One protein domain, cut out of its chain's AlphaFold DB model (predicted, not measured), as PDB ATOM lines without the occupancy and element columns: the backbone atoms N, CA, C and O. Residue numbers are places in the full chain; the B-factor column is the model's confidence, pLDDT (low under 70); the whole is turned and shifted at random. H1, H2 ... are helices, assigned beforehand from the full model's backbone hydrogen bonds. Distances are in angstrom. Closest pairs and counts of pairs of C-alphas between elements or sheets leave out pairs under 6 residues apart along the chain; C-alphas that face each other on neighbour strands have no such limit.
ATOM      1  N   THR A  59     -30.491  25.711   1.115       91.81
ATOM      2  CA  THR A  59     -29.832  24.667   0.318       91.81
ATOM      3  C   THR A  59     -29.582  25.165  -1.105       91.81
ATOM      4  O   THR A  59     -30.258  26.077  -1.580       91.81
ATOM      5  N   VAL A  60     -28.634  24.552  -1.819       90.94
ATOM      6  CA  VAL A  60     -28.348  24.895  -3.226       90.94
ATOM      7  C   VAL A  60     -29.600  24.735  -4.093       90.94
ATOM      8  O   VAL A  60     -29.899  25.592  -4.920       90.94
ATOM      9  N   GLU A  61     -30.384  23.680  -3.862       90.12
ATOM     10  CA  GLU A  61     -31.614  23.439  -4.622       90.12
ATOM     11  C   GLU A  61     -32.719  24.439  -4.290       90.12
ATOM     12  O   GLU A  61     -33.460  24.870  -5.171       90.12
ATOM     13  N   GLU A  62     -32.810  24.872  -3.035       90.19
ATOM     14  CA  GLU A  62     -33.699  25.964  -2.653       90.19
ATOM     15  C   GLU A  62     -33.271  27.288  -3.300       90.19
ATOM     16  O   GLU A  62     -34.118  28.012  -3.822       90.19
ATOM     17  N   ALA A  63     -31.969  27.582  -3.346       92.69
ATOM     18  CA  ALA A  63     -31.435  28.764  -4.015       92.69
ATOM     19  C   ALA A  63     -31.746  28.758  -5.522       92.69
ATOM     20  O   ALA A  63     -32.201  29.770  -6.064       92.69
ATOM     21  N   LYS A  64     -31.583  27.607  -6.190       91.56
ATOM     22  CA  LYS A  64     -31.984  27.413  -7.591       91.56
ATOM     23  C   LYS A  64     -33.475  27.670  -7.788       91.56
ATOM     24  O   LYS A  64     -33.838  28.418  -8.690       91.56
ATOM     25  N   ARG A  65     -34.335  27.128  -6.917       90.75
ATOM     26  CA  ARG A  65     -35.789  27.370  -6.965       90.75
ATOM     27  C   ARG A  65     -36.136  28.845  -6.785       90.75
ATOM     28  O   ARG A  65     -36.971  29.350  -7.523       90.75
ATOM     29  N   ILE A  66     -35.485  29.547  -5.857       91.88
ATOM     30  CA  ILE A  66     -35.724  30.979  -5.611       91.88
ATOM     31  C   ILE A  66     -35.353  31.830  -6.827       91.88
ATOM     32  O   ILE A  66     -36.087  32.757  -7.153       91.88
ATOM     33  N   LEU A  67     -34.251  31.512  -7.517       92.00
ATOM     34  CA  LEU A  67     -33.861  32.209  -8.750       92.00
ATOM     35  C   LEU A  67     -34.549  31.665 -10.016       92.00
ATOM     36  O   LEU A  67     -34.380  32.239 -11.094       92.00
ATOM     37  N   GLY A  68     -35.325  30.583  -9.907       90.56
ATOM     38  CA  GLY A  68     -35.968  29.914 -11.041       90.56
ATOM     39  C   GLY A  68     -34.979  29.257 -12.011       90.56
ATOM     40  O   GLY A  68     -35.252  29.187 -13.208       90.56
ATOM     41  N   ILE A  69     -33.818  28.818 -11.520       87.25
ATOM     42  CA  ILE A  69     -32.783  28.135 -12.307       87.25
ATOM     43  C   ILE A  69     -33.060  26.632 -12.257       87.25
ATOM     44  O   ILE A  69     -33.153  26.050 -11.182       87.25
ATOM     45  N   GLY A  70     -33.205  25.986 -13.414       74.88
ATOM     46  CA  GLY A  70     -33.393  24.531 -13.489       74.88
ATOM     47  C   GLY A  70     -34.776  24.009 -13.075       74.88
ATOM     48  O   GLY A  70     -35.013  22.809 -13.175       74.88
ATOM     49  N   SER A  71     -35.719  24.868 -12.669       61.38
ATOM     50  CA  SER A  71     -37.129  24.476 -12.622       61.38
ATOM     51  C   SER A  71     -37.690  24.580 -14.036       61.38
ATOM     52  O   SER A  71     -38.095  25.659 -14.474       61.38
ATOM     53  N   ASN A 102     -24.700  29.018 -14.890       86.56
ATOM     54  CA  ASN A 102     -23.974  30.126 -15.496       86.56
ATOM     55  C   ASN A 102     -23.977  31.317 -14.535       86.56
ATOM     56  O   ASN A 102     -25.035  31.744 -14.069       86.56
ATOM     57  N   GLU A 103     -22.796  31.864 -14.243       90.81
ATOM     58  CA  GLU A 103     -22.629  33.024 -13.355       90.81
ATOM     59  C   GLU A 103     -23.468  34.225 -13.813       90.81
ATOM     60  O   GLU A 103     -24.194  34.824 -13.019       90.81
ATOM     61  N   GLU A 104     -23.446  34.518 -15.113       92.31
ATOM     62  CA  GLU A 104     -24.224  35.602 -15.720       92.31
ATOM     63  C   GLU A 104     -25.735  35.411 -15.542       92.31
ATOM     64  O   GLU A 104     -26.462  36.364 -15.256       92.31
ATOM     65  N   GLU A 105     -26.227  34.174 -15.655       91.38
ATOM     66  CA  GLU A 105     -27.647  33.883 -15.465       91.38
ATOM     67  C   GLU A 105     -28.069  34.084 -14.007       91.38
ATOM     68  O   GLU A 105     -29.118  34.681 -13.749       91.38
ATOM     69  N   ILE A 106     -27.237  33.656 -13.050       93.44
ATOM     70  CA  ILE A 106     -27.468  33.872 -11.614       93.44
ATOM     71  C   ILE A 106     -27.611  35.371 -11.325       93.44
ATOM     72  O   ILE A 106     -28.561  35.780 -10.653       93.44
ATOM     73  N   LEU A 107     -26.703  36.197 -11.856       95.06
ATOM     74  CA  LEU A 107     -26.728  37.650 -11.671       95.06
ATOM     75  C   LEU A 107     -27.959  38.286 -12.319       95.06
ATOM     76  O   LEU A 107     -28.681  39.028 -11.654       95.06
ATOM     77  N   ARG A 108     -28.272  37.925 -13.567       95.06
ATOM     78  CA  ARG A 108     -29.438  38.446 -14.292       95.06
ATOM     79  C   ARG A 108     -30.757  38.128 -13.582       95.06
ATOM     80  O   ARG A 108     -31.650  38.974 -13.509       95.06
ATOM     81  N   ARG A 109     -30.907  36.905 -13.057       94.19
ATOM     82  CA  ARG A 109     -32.095  36.485 -12.289       94.19
ATOM     83  C   ARG A 109     -32.177  37.212 -10.951       94.19
ATOM     84  O   ARG A 109     -33.260  37.664 -10.581       94.19
ATOM     85  N   PHE A 110     -31.045  37.348 -10.260       95.62
ATOM     86  CA  PHE A 110     -30.942  38.101  -9.015       95.62
ATOM     87  C   PHE A 110     -31.380  39.553  -9.205       95.62
ATOM     88  O   PHE A 110     -32.249  40.005  -8.471       95.62
ATOM     89  N   GLU A 111     -30.835  40.262 -10.194       96.06
ATOM     90  CA  GLU A 111     -31.148  41.675 -10.432       96.06
ATOM     91  C   GLU A 111     -32.633  41.884 -10.704       96.06
ATOM     92  O   GLU A 111     -33.260  42.716 -10.053       96.06
ATOM     93  N   ARG A 112     -33.222  41.066 -11.584       95.12
ATOM     94  CA  ARG A 112     -34.657  41.119 -11.880       95.12
ATOM     95  C   ARG A 112     -35.503  40.921 -10.621       95.12
ATOM     96  O   ARG A 112     -36.398  41.714 -10.348       95.12
ATOM     97  N   LEU A 113     -35.239  39.864  -9.849       94.19
ATOM     98  CA  LEU A 113     -36.004  39.584  -8.631       94.19
ATOM     99  C   LEU A 113     -35.777  40.652  -7.562       94.19
ATOM    100  O   LEU A 113     -36.715  41.023  -6.864       94.19
ATOM    101  N   HIS A 114     -34.558  41.161  -7.433       93.44
ATOM    102  CA  HIS A 114     -34.225  42.186  -6.457       93.44
ATOM    103  C   HIS A 114     -34.910  43.517  -6.785       93.44
ATOM    104  O   HIS A 114     -35.499  44.118  -5.892       93.44
ATOM    105  N   GLN A 115     -34.904  43.938  -8.054       93.31
ATOM    106  CA  GLN A 115     -35.616  45.131  -8.524       93.31
ATOM    107  C   GLN A 115     -37.128  45.001  -8.327       93.31
ATOM    108  O   GLN A 115     -37.744  45.900  -7.768       93.31
ATOM    109  N   ASN A 116     -37.715  43.855  -8.680       92.25
ATOM    110  CA  ASN A 116     -39.150  43.615  -8.488       92.25
ATOM    111  C   ASN A 116     -39.575  43.633  -7.011       92.25
ATOM    112  O   ASN A 116     -40.736  43.886  -6.706       92.25
ATOM    113  N   ASN A 117     -38.654  43.326  -6.093       90.81
ATOM    114  CA  ASN A 117     -38.911  43.335  -4.654       90.81
ATOM    115  C   ASN A 117     -38.425  44.617  -3.963       90.81
ATOM    116  O   ASN A 117     -38.547  44.712  -2.737       90.81
ATOM    117  N   ALA A 118     -37.851  45.571  -4.701       90.75
ATOM    118  CA  ALA A 118     -37.398  46.850  -4.170       90.75
ATOM    119  C   ALA A 118     -38.593  47.734  -3.773       90.75
ATOM    120  O   ALA A 118     -39.667  47.613  -4.366       90.75
ATOM    121  N   PRO A 119     -38.436  48.613  -2.768       91.69
ATOM    122  CA  PRO A 119     -39.453  49.609  -2.465       91.69
ATOM    123  C   PRO A 119     -39.660  50.533  -3.674       91.69
ATOM    124  O   PRO A 119     -38.701  51.076  -4.221       91.69
ATOM    125  N   ALA A 120     -40.912  50.707  -4.081       91.56
ATOM    126  CA  ALA A 120     -41.350  51.557  -5.184       91.56
ATOM    127  C   ALA A 120     -42.563  52.399  -4.749       91.56
ATOM    128  O   ALA A 120     -43.140  52.178  -3.682       91.56
ATOM    129  N   ALA A 121     -42.971  53.376  -5.562       89.50
ATOM    130  CA  ALA A 121     -44.157  54.182  -5.271       89.50
ATOM    131  C   ALA A 121     -45.400  53.280  -5.125       89.50
ATOM    132  O   ALA A 121     -45.821  52.631  -6.077       89.50
ATOM    133  N   GLY A 122     -45.955  53.205  -3.911       88.94
ATOM    134  CA  GLY A 122     -47.101  52.345  -3.586       88.94
ATOM    135  C   GLY A 122     -46.759  50.903  -3.182       88.94
ATOM    136  O   GLY A 122     -47.663  50.145  -2.845       88.94
ATOM    137  N   PHE A 123     -45.479  50.517  -3.153       87.75
ATOM    138  CA  PHE A 123     -45.039  49.191  -2.720       87.75
ATOM    139  C   PHE A 123     -43.836  49.299  -1.779       87.75
ATOM    140  O   PHE A 123     -42.753  49.699  -2.185       87.75
ATOM    141  N   SER A 124     -43.997  48.893  -0.518       88.31
ATOM    142  CA  SER A 124     -42.929  48.967   0.501       88.31
ATOM    143  C   SER A 124     -41.733  48.033   0.219       88.31
ATOM    144  O   SER A 124     -40.706  48.085   0.895       88.31
ATOM    145  N   GLY A 125     -41.835  47.168  -0.796       91.69
ATOM    146  CA  GLY A 125     -40.872  46.096  -1.004       91.69
ATOM    147  C   GLY A 125     -41.037  44.982   0.030       91.69
ATOM    148  O   GLY A 125     -41.828  45.068   0.970       91.69
ATOM    149  N   SER A 126     -40.262  43.910  -0.129       92.81
ATOM    150  CA  SER A 126     -40.161  42.858   0.887       92.81
ATOM    151  C   SER A 126     -38.705  42.658   1.301       92.81
ATOM    152  O   SER A 126     -37.958  41.948   0.616       92.81
ATOM    153  N   PRO A 127     -38.285  43.225   2.451       92.81
ATOM    154  CA  PRO A 127     -36.930  43.047   2.971       92.81
ATOM    155  C   PRO A 127     -36.567  41.574   3.189       92.81
ATOM    156  O   PRO A 127     -35.409  41.181   3.062       92.81
ATOM    157  N   TYR A 128     -37.557  40.735   3.508       92.88
ATOM    158  CA  TYR A 128     -37.358  39.299   3.672       92.88
ATOM    159  C   TYR A 128     -37.029  38.611   2.340       92.88
ATOM    160  O   TYR A 128     -36.066  37.842   2.270       92.88
ATOM    161  N   LEU A 129     -37.779  38.911   1.274       93.69
ATOM    162  CA  LEU A 129     -37.534  38.329  -0.048       93.69
ATOM    163  C   LEU A 129     -36.203  38.804  -0.627       93.69
ATOM    164  O   LEU A 129     -35.439  37.979  -1.120       93.69
ATOM    165  N   GLN A 130     -35.867  40.089  -0.478       93.12
ATOM    166  CA  GLN A 130     -34.558  40.615  -0.876       93.12
ATOM    167  C   GLN A 130     -33.410  39.864  -0.185       93.12
ATOM    168  O   GLN A 130     -32.482  39.407  -0.853       93.12
ATOM    169  N   LYS A 131     -33.501  39.645   1.138       93.94
ATOM    170  CA  LYS A 131     -32.509  38.859   1.892       93.94
ATOM    171  C   LYS A 131     -32.408  37.419   1.386       93.94
ATOM    172  O   LYS A 131     -31.299  36.923   1.211       93.94
ATOM    173  N   ARG A 132     -33.533  36.746   1.114       93.62
ATOM    174  CA  ARG A 132     -33.523  35.371   0.576       93.62
ATOM    175  C   ARG A 132     -32.903  35.294  -0.814       93.62
ATOM    176  O   ARG A 132     -32.093  34.408  -1.055       93.62
ATOM    177  N   VAL A 133     -33.241  36.229  -1.698       94.75
ATOM    178  CA  VAL A 133     -32.691  36.315  -3.059       94.75
ATOM    179  C   VAL A 133     -31.184  36.607  -3.023       94.75
ATOM    180  O   VAL A 133     -30.421  35.993  -3.768       94.75
ATOM    181  N   ALA A 134     -30.722  37.464  -2.107       94.81
ATOM    182  CA  ALA A 134     -29.297  37.729  -1.898       94.81
ATOM    183  C   ALA A 134     -28.529  36.502  -1.376       94.81
ATOM    184  O   ALA A 134     -27.449  36.190  -1.881       94.81
ATOM    185  N   VAL A 135     -29.093  35.774  -0.408       94.62
ATOM    186  CA  VAL A 135     -28.506  34.522   0.100       94.62
ATOM    187  C   VAL A 135     -28.455  33.458  -1.000       94.62
ATOM    188  O   VAL A 135     -27.415  32.822  -1.173       94.62
ATOM    189  N   ALA A 136     -29.524  33.314  -1.791       93.81
ATOM    190  CA  ALA A 136     -29.575  32.388  -2.922       93.81
ATOM    191  C   ALA A 136     -28.465  32.672  -3.946       93.81
ATOM    192  O   ALA A 136     -27.745  31.757  -4.347       93.81
ATOM    193  N   LYS A 137     -28.272  33.948  -4.316       95.00
ATOM    194  CA  LYS A 137     -27.167  34.382  -5.184       95.00
ATOM    195  C   LYS A 137     -25.810  33.960  -4.620       95.00
ATOM    196  O   LYS A 137     -25.005  33.400  -5.356       95.00
ATOM    197  N   ALA A 138     -25.543  34.235  -3.342       94.31
ATOM    198  CA  ALA A 138     -24.245  33.941  -2.733       94.31
ATOM    199  C   ALA A 138     -23.907  32.441  -2.787       94.31
ATOM    200  O   ALA A 138     -22.807  32.082  -3.205       94.31
ATOM    201  N   ILE A 139     -24.871  31.580  -2.448       93.00
ATOM    202  CA  ILE A 139     -24.709  30.117  -2.475       93.00
ATOM    203  C   ILE A 139     -24.419  29.621  -3.893       93.00
ATOM    204  O   ILE A 139     -23.520  28.811  -4.103       93.00
ATOM    205  N   LEU A 140     -25.163  30.114  -4.884       91.88
ATOM    206  CA  LEU A 140     -24.997  29.658  -6.263       91.88
ATOM    207  C   LEU A 140     -23.683  30.133  -6.889       91.88
ATOM    208  O   LEU A 140     -23.091  29.393  -7.670       91.88
ATOM    209  N   LEU A 141     -23.194  31.322  -6.522       91.81
ATOM    210  CA  LEU A 141     -21.871  31.792  -6.943       91.81
ATOM    211  C   LEU A 141     -20.740  30.966  -6.320       91.81
ATOM    212  O   LEU A 141     -19.738  30.700  -6.985       91.81
ATOM    213  N   GLU A 142     -20.883  30.556  -5.061       89.56
ATOM    214  CA  GLU A 142     -19.921  29.666  -4.405       89.56
ATOM    215  C   GLU A 142     -19.872  28.297  -5.098       89.56
ATOM    216  O   GLU A 142     -18.795  27.828  -5.474       89.56
ATOM    217  N   GLU A 143     -21.035  27.701  -5.362       88.75
ATOM    218  CA  GLU A 143     -21.136  26.428  -6.080       88.75
ATOM    219  C   GLU A 143     -20.616  26.525  -7.518       88.75
ATOM    220  O   GLU A 143     -19.908  25.627  -7.967       88.75
ATOM    221  N   TYR A 144     -20.877  27.625  -8.230       90.12
ATOM    222  CA  TYR A 144     -20.314  27.853  -9.564       90.12
ATOM    223  C   TYR A 144     -18.782  27.872  -9.541       90.12
ATOM    224  O   TYR A 144     -18.134  27.185 -10.333       90.12
ATOM    225  N   LYS A 145     -18.178  28.611  -8.601       89.25
ATOM    226  CA  LYS A 145     -16.714  28.662  -8.447       89.25
ATOM    227  C   LYS A 145     -16.136  27.288  -8.130       89.25
ATOM    228  O   LYS A 145     -15.126  26.899  -8.715       89.25
ATOM    229  N   LYS A 146     -16.796  26.538  -7.248       85.38
ATOM    230  CA  LYS A 146     -16.420  25.167  -6.895       85.38
ATOM    231  C   LYS A 146     -16.501  24.225  -8.099       85.38
ATOM    232  O   LYS A 146     -15.553  23.485  -8.349       85.38
ATOM    233  N   GLN A 147     -17.578  24.293  -8.883       84.06
ATOM    234  CA  GLN A 147     -17.741  23.508 -10.112       84.06
ATOM    235  C   GLN A 147     -16.695  23.876 -11.165       84.06
ATOM    236  O   GLN A 147     -16.105  22.987 -11.772       84.06
ATOM    237  N   LYS A 148     -16.398  25.168 -11.343       85.56
ATOM    238  CA  LYS A 148     -15.362  25.646 -12.267       85.56
ATOM    239  C   LYS A 148     -13.966  25.172 -11.863       85.56
ATOM    240  O   LYS A 148     -13.204  24.742 -12.724       85.56
ATOM    241  N   ALA A 149     -13.639  25.198 -10.570       80.06
ATOM    242  CA  ALA A 149     -12.374  24.675 -10.058       80.06
ATOM    243  C   ALA A 149     -12.258  23.154 -10.262       80.06
ATOM    244  O   ALA A 149     -11.224  22.675 -10.724       80.06
ATOM    245  N   ALA A 150     -13.329  22.400  -9.989       76.50
ATOM    246  CA  ALA A 150     -13.372  20.958 -10.225       76.50
ATOM    247  C   ALA A 150     -13.245  20.610 -11.720       76.50
ATOM    248  O   ALA A 150     -12.495  19.705 -12.081       76.50
ATOM    249  N   ALA A 151     -13.915  21.361 -12.598       76.00
ATOM    250  CA  ALA A 151     -13.810  21.195 -14.045       76.00
ATOM    251  C   ALA A 151     -12.403  21.528 -14.566       76.00
ATOM    252  O   ALA A 151     -11.875  20.800 -15.401       76.00
ATOM    253  N   ALA A 152     -11.765  22.583 -14.046       73.88
ATOM    254  CA  ALA A 152     -10.387  22.929 -14.391       73.88
ATOM    255  C   ALA A 152      -9.392  21.845 -13.942       73.88
ATOM    256  O   ALA A 152      -8.497  21.483 -14.703       73.88
ATOM    257  N   ALA A 153      -9.578  21.278 -12.744       73.00
ATOM    258  CA  ALA A 153      -8.770  20.161 -12.259       73.00
ATOM    259  C   ALA A 153      -8.958  18.894 -13.115       73.00
ATOM    260  O   ALA A 153      -7.978  18.250 -13.485       73.00
ATOM    261  N   ALA A 154     -10.199  18.568 -13.494       71.88
ATOM    262  CA  ALA A 154     -10.494  17.443 -14.382       71.88
ATOM    263  C   ALA A 154      -9.906  17.642 -15.793       71.88
ATOM    264  O   ALA A 154      -9.345  16.712 -16.371       71.88
ATOM    265  N   ALA A 155      -9.974  18.863 -16.334       72.44
ATOM    266  CA  ALA A 155      -9.371  19.199 -17.621       72.44
ATOM    267  C   ALA A 155      -7.835  19.107 -17.582       72.44
ATOM    268  O   ALA A 155      -7.231  18.602 -18.529       72.44
ATOM    269  N   ALA A 156      -7.205  19.543 -16.486       71.50
ATOM    270  CA  ALA A 156      -5.762  19.412 -16.291       71.50
ATOM    271  C   ALA A 156      -5.321  17.940 -16.215       71.50
ATOM    272  O   ALA A 156      -4.326  17.572 -16.839       71.50
ATOM    273  N   ALA A 157      -6.087  17.084 -15.530       70.81
ATOM    274  CA  ALA A 157      -5.827  15.643 -15.495       70.81
ATOM    275  C   ALA A 157      -5.932  15.007 -16.894       70.81
ATOM    276  O   ALA A 157      -5.016  14.315 -17.329       70.81
ATOM    277  N   ALA A 158      -6.982  15.333 -17.658       70.19
ATOM    278  CA  ALA A 158      -7.158  14.824 -19.020       70.19
ATOM    279  C   ALA A 158      -6.076  15.310 -20.010       70.19
ATOM    280  O   ALA A 158      -5.782  14.634 -21.000       70.19
ATOM    281  N   ALA A 159      -5.480  16.485 -19.779       70.12
ATOM    282  CA  ALA A 159      -4.373  16.991 -20.589       70.12
ATOM    283  C   ALA A 159      -3.060  16.224 -20.337       70.12
ATOM    284  O   ALA A 159      -2.302  15.995 -21.284       70.12
ATOM    285  N   ALA A 160      -2.819  15.780 -19.099       66.62
ATOM    286  CA  ALA A 160      -1.639  14.994 -18.741       66.62
ATOM    287  C   ALA A 160      -1.631  13.611 -19.423       66.62
ATOM    288  O   ALA A 160      -0.605  13.203 -19.972       66.62
ATOM    289  N   ASP A 161      -2.782  12.932 -19.501       71.69
ATOM    290  CA  ASP A 161      -2.906  11.640 -20.196       71.69
ATOM    291  C   ASP A 161      -2.621  11.747 -21.707       71.69
ATOM    292  O   ASP A 161      -1.986  10.872 -22.303       71.69
ATOM    293  N   LYS A 162      -3.027  12.853 -22.349       69.12
ATOM    294  CA  LYS A 162      -2.732  13.098 -23.773       69.12
ATOM    295  C   LYS A 162      -1.242  13.319 -24.031       69.12
ATOM    296  O   LYS A 162      -0.729  12.832 -25.039       69.12
ATOM    297  N   GLN A 163      -0.544  14.017 -23.135       62.94
ATOM    298  CA  GLN A 163       0.905  14.214 -23.239       62.94
ATOM    299  C   GLN A 163       1.677  12.900 -23.058       62.94
ATOM    300  O   GLN A 163       2.642  12.661 -23.786       62.94
ATOM    301  N   ALA A 164       1.225  12.014 -22.164       61.97
ATOM    302  CA  ALA A 164       1.827  10.693 -21.980       61.97
ATOM    303  C   ALA A 164       1.672   9.796 -23.225       61.97
ATOM    304  O   ALA A 164       2.633   9.150 -23.644       61.97
ATOM    305  N   ASN A 165       0.497   9.803 -23.863       62.97
ATOM    306  CA  ASN A 165       0.234   8.998 -25.063       62.97
ATOM    307  C   ASN A 165       0.969   9.524 -26.316       62.97
ATOM    308  O   ASN A 165       1.490   8.744 -27.110       62.97
ATOM    309  N   ALA A 166       1.079  10.847 -26.484       64.06
ATOM    310  CA  ALA A 166       1.808  11.440 -27.610       64.06
ATOM    311  C   ALA A 166       3.314  11.112 -27.586       64.06
ATOM    312  O   ALA A 166       3.916  10.904 -28.638       64.06
ATOM    313  N   ASN A 167       3.911  11.003 -26.396       59.75
ATOM    314  CA  ASN A 167       5.336  10.703 -26.239       59.75
ATOM    315  C   ASN A 167       5.675   9.216 -26.484       59.75
ATOM    316  O   ASN A 167       6.802   8.884 -26.840       59.75
ATOM    317  N   ALA A 168       4.704   8.309 -26.332       59.53
ATOM    318  CA  ALA A 168       4.900   6.874 -26.560       59.53
ATOM    319  C   ALA A 168       4.913   6.483 -28.050       59.53
ATOM    320  O   ALA A 168       5.454   5.440 -28.396       59.53
ATOM    321  N   LYS A 169       4.331   7.306 -28.932       68.44
ATOM    322  CA  LYS A 169       4.193   7.009 -30.372       68.44
ATOM    323  C   LYS A 169       5.331   7.568 -31.240       68.44
ATOM    324  O   LYS A 169       5.358   7.313 -32.438       68.44
ATOM    325  N   GLY A 170       6.235   8.353 -30.647       59.72
ATOM    326  CA  GLY A 170       7.377   8.985 -31.320       59.72
ATOM    327  C   GLY A 170       8.733   8.318 -31.065       59.72
ATOM    328  O   GLY A 170       9.754   8.899 -31.425       59.72
ATOM    329  N   ARG A 171       8.759   7.146 -30.422       46.94
ATOM    330  CA  ARG A 171       9.946   6.291 -30.273       46.94
ATOM    331  C   ARG A 171       9.731   5.000 -31.043       46.94
ATOM    332  O   ARG A 171      10.745   4.484 -31.552       46.94
TER     333      ARG A 171
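What this domain is: This is residues 59 to 71 and 102 to 171 of the 171 residues of the protein "Mitochondria-associated granulocyte macrophage CSF signaling molecule, putative" of Eimeria brunetti (UniProt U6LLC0). A short helix, H2, folds back along the first part of one very long helix, H3, in a helical hairpin, and a third helix, H1, crosses both at a steep angle to make a small body of three helices. The rest of H3 runs on far beyond this body and sticks out as a single arm, residues 146 to 171, of which 146 to 168 belong to H3. The printed part has 83 residues, with three named helices in the order H1, H2, H3 and no named strand; the class is all helix. The whole is extended, with a radius of gyration of the C-alphas of 20.6 A and spans of 78 by 21 by 19 A.

Where its parts are: The printed part begins at Thr 59. H1 is residues 60 to 67, 10.7 A from first to last C-alpha, and its C-alpha 60 is at (-28.348, 24.895, -3.226). After the cut, H2 is residues 103 to 116 and measures 20.2 A. H3 is residues 127 to 168 and measures 62.7 A, from C-alpha 127 at (-36.930, 43.047, 2.971) to C-alpha 168 at (4.900, 6.874, -26.560).

How they stand to each other: H3 touches H1 with residues 132 to 143 alone, and the closest C-alphas of the two are those of Ala 63 and Ala 136, 4.2 A apart. The two stand at a steep tilt of 58 degrees and run opposite ways. H1 also touches H2, and their closest C-alphas, those of Leu 67 and Arg 109, are 5.8 A apart. Their lines stand at a steep tilt of 51 degrees, and they run the same way. H2 and H3 form a helical hairpin, with a shallow tilt of 7 degrees, opposite ways. H3 touches H2 with residues 130 to 144 alone, and the closest C-alphas are those of His 114 and Gln 130, 5.8 A apart. In H1 and H2 every O i to N i+4 pair is within hydrogen-bond range; in H3 37 of 38 are.

The domain as a whole: The C-alphas of Gly 122 and Arg 171, the two farthest apart, are 78.0 A from each other. Without residues 146 to 171, which stand free, the body has 57 residues and spans 38 by 20 by 19 A. Residues 72 to 101 are cut out between H1 and H2, and C-alphas 71 and 102 are 14.6 A apart across the cut. The link from H2 to H3, 10 residues, is short. The mean pLDDT of the printed part is 84.5; residue 71, residue 160 and residues 162 to 171 are under 70. Arg 171 is the chain's last residue.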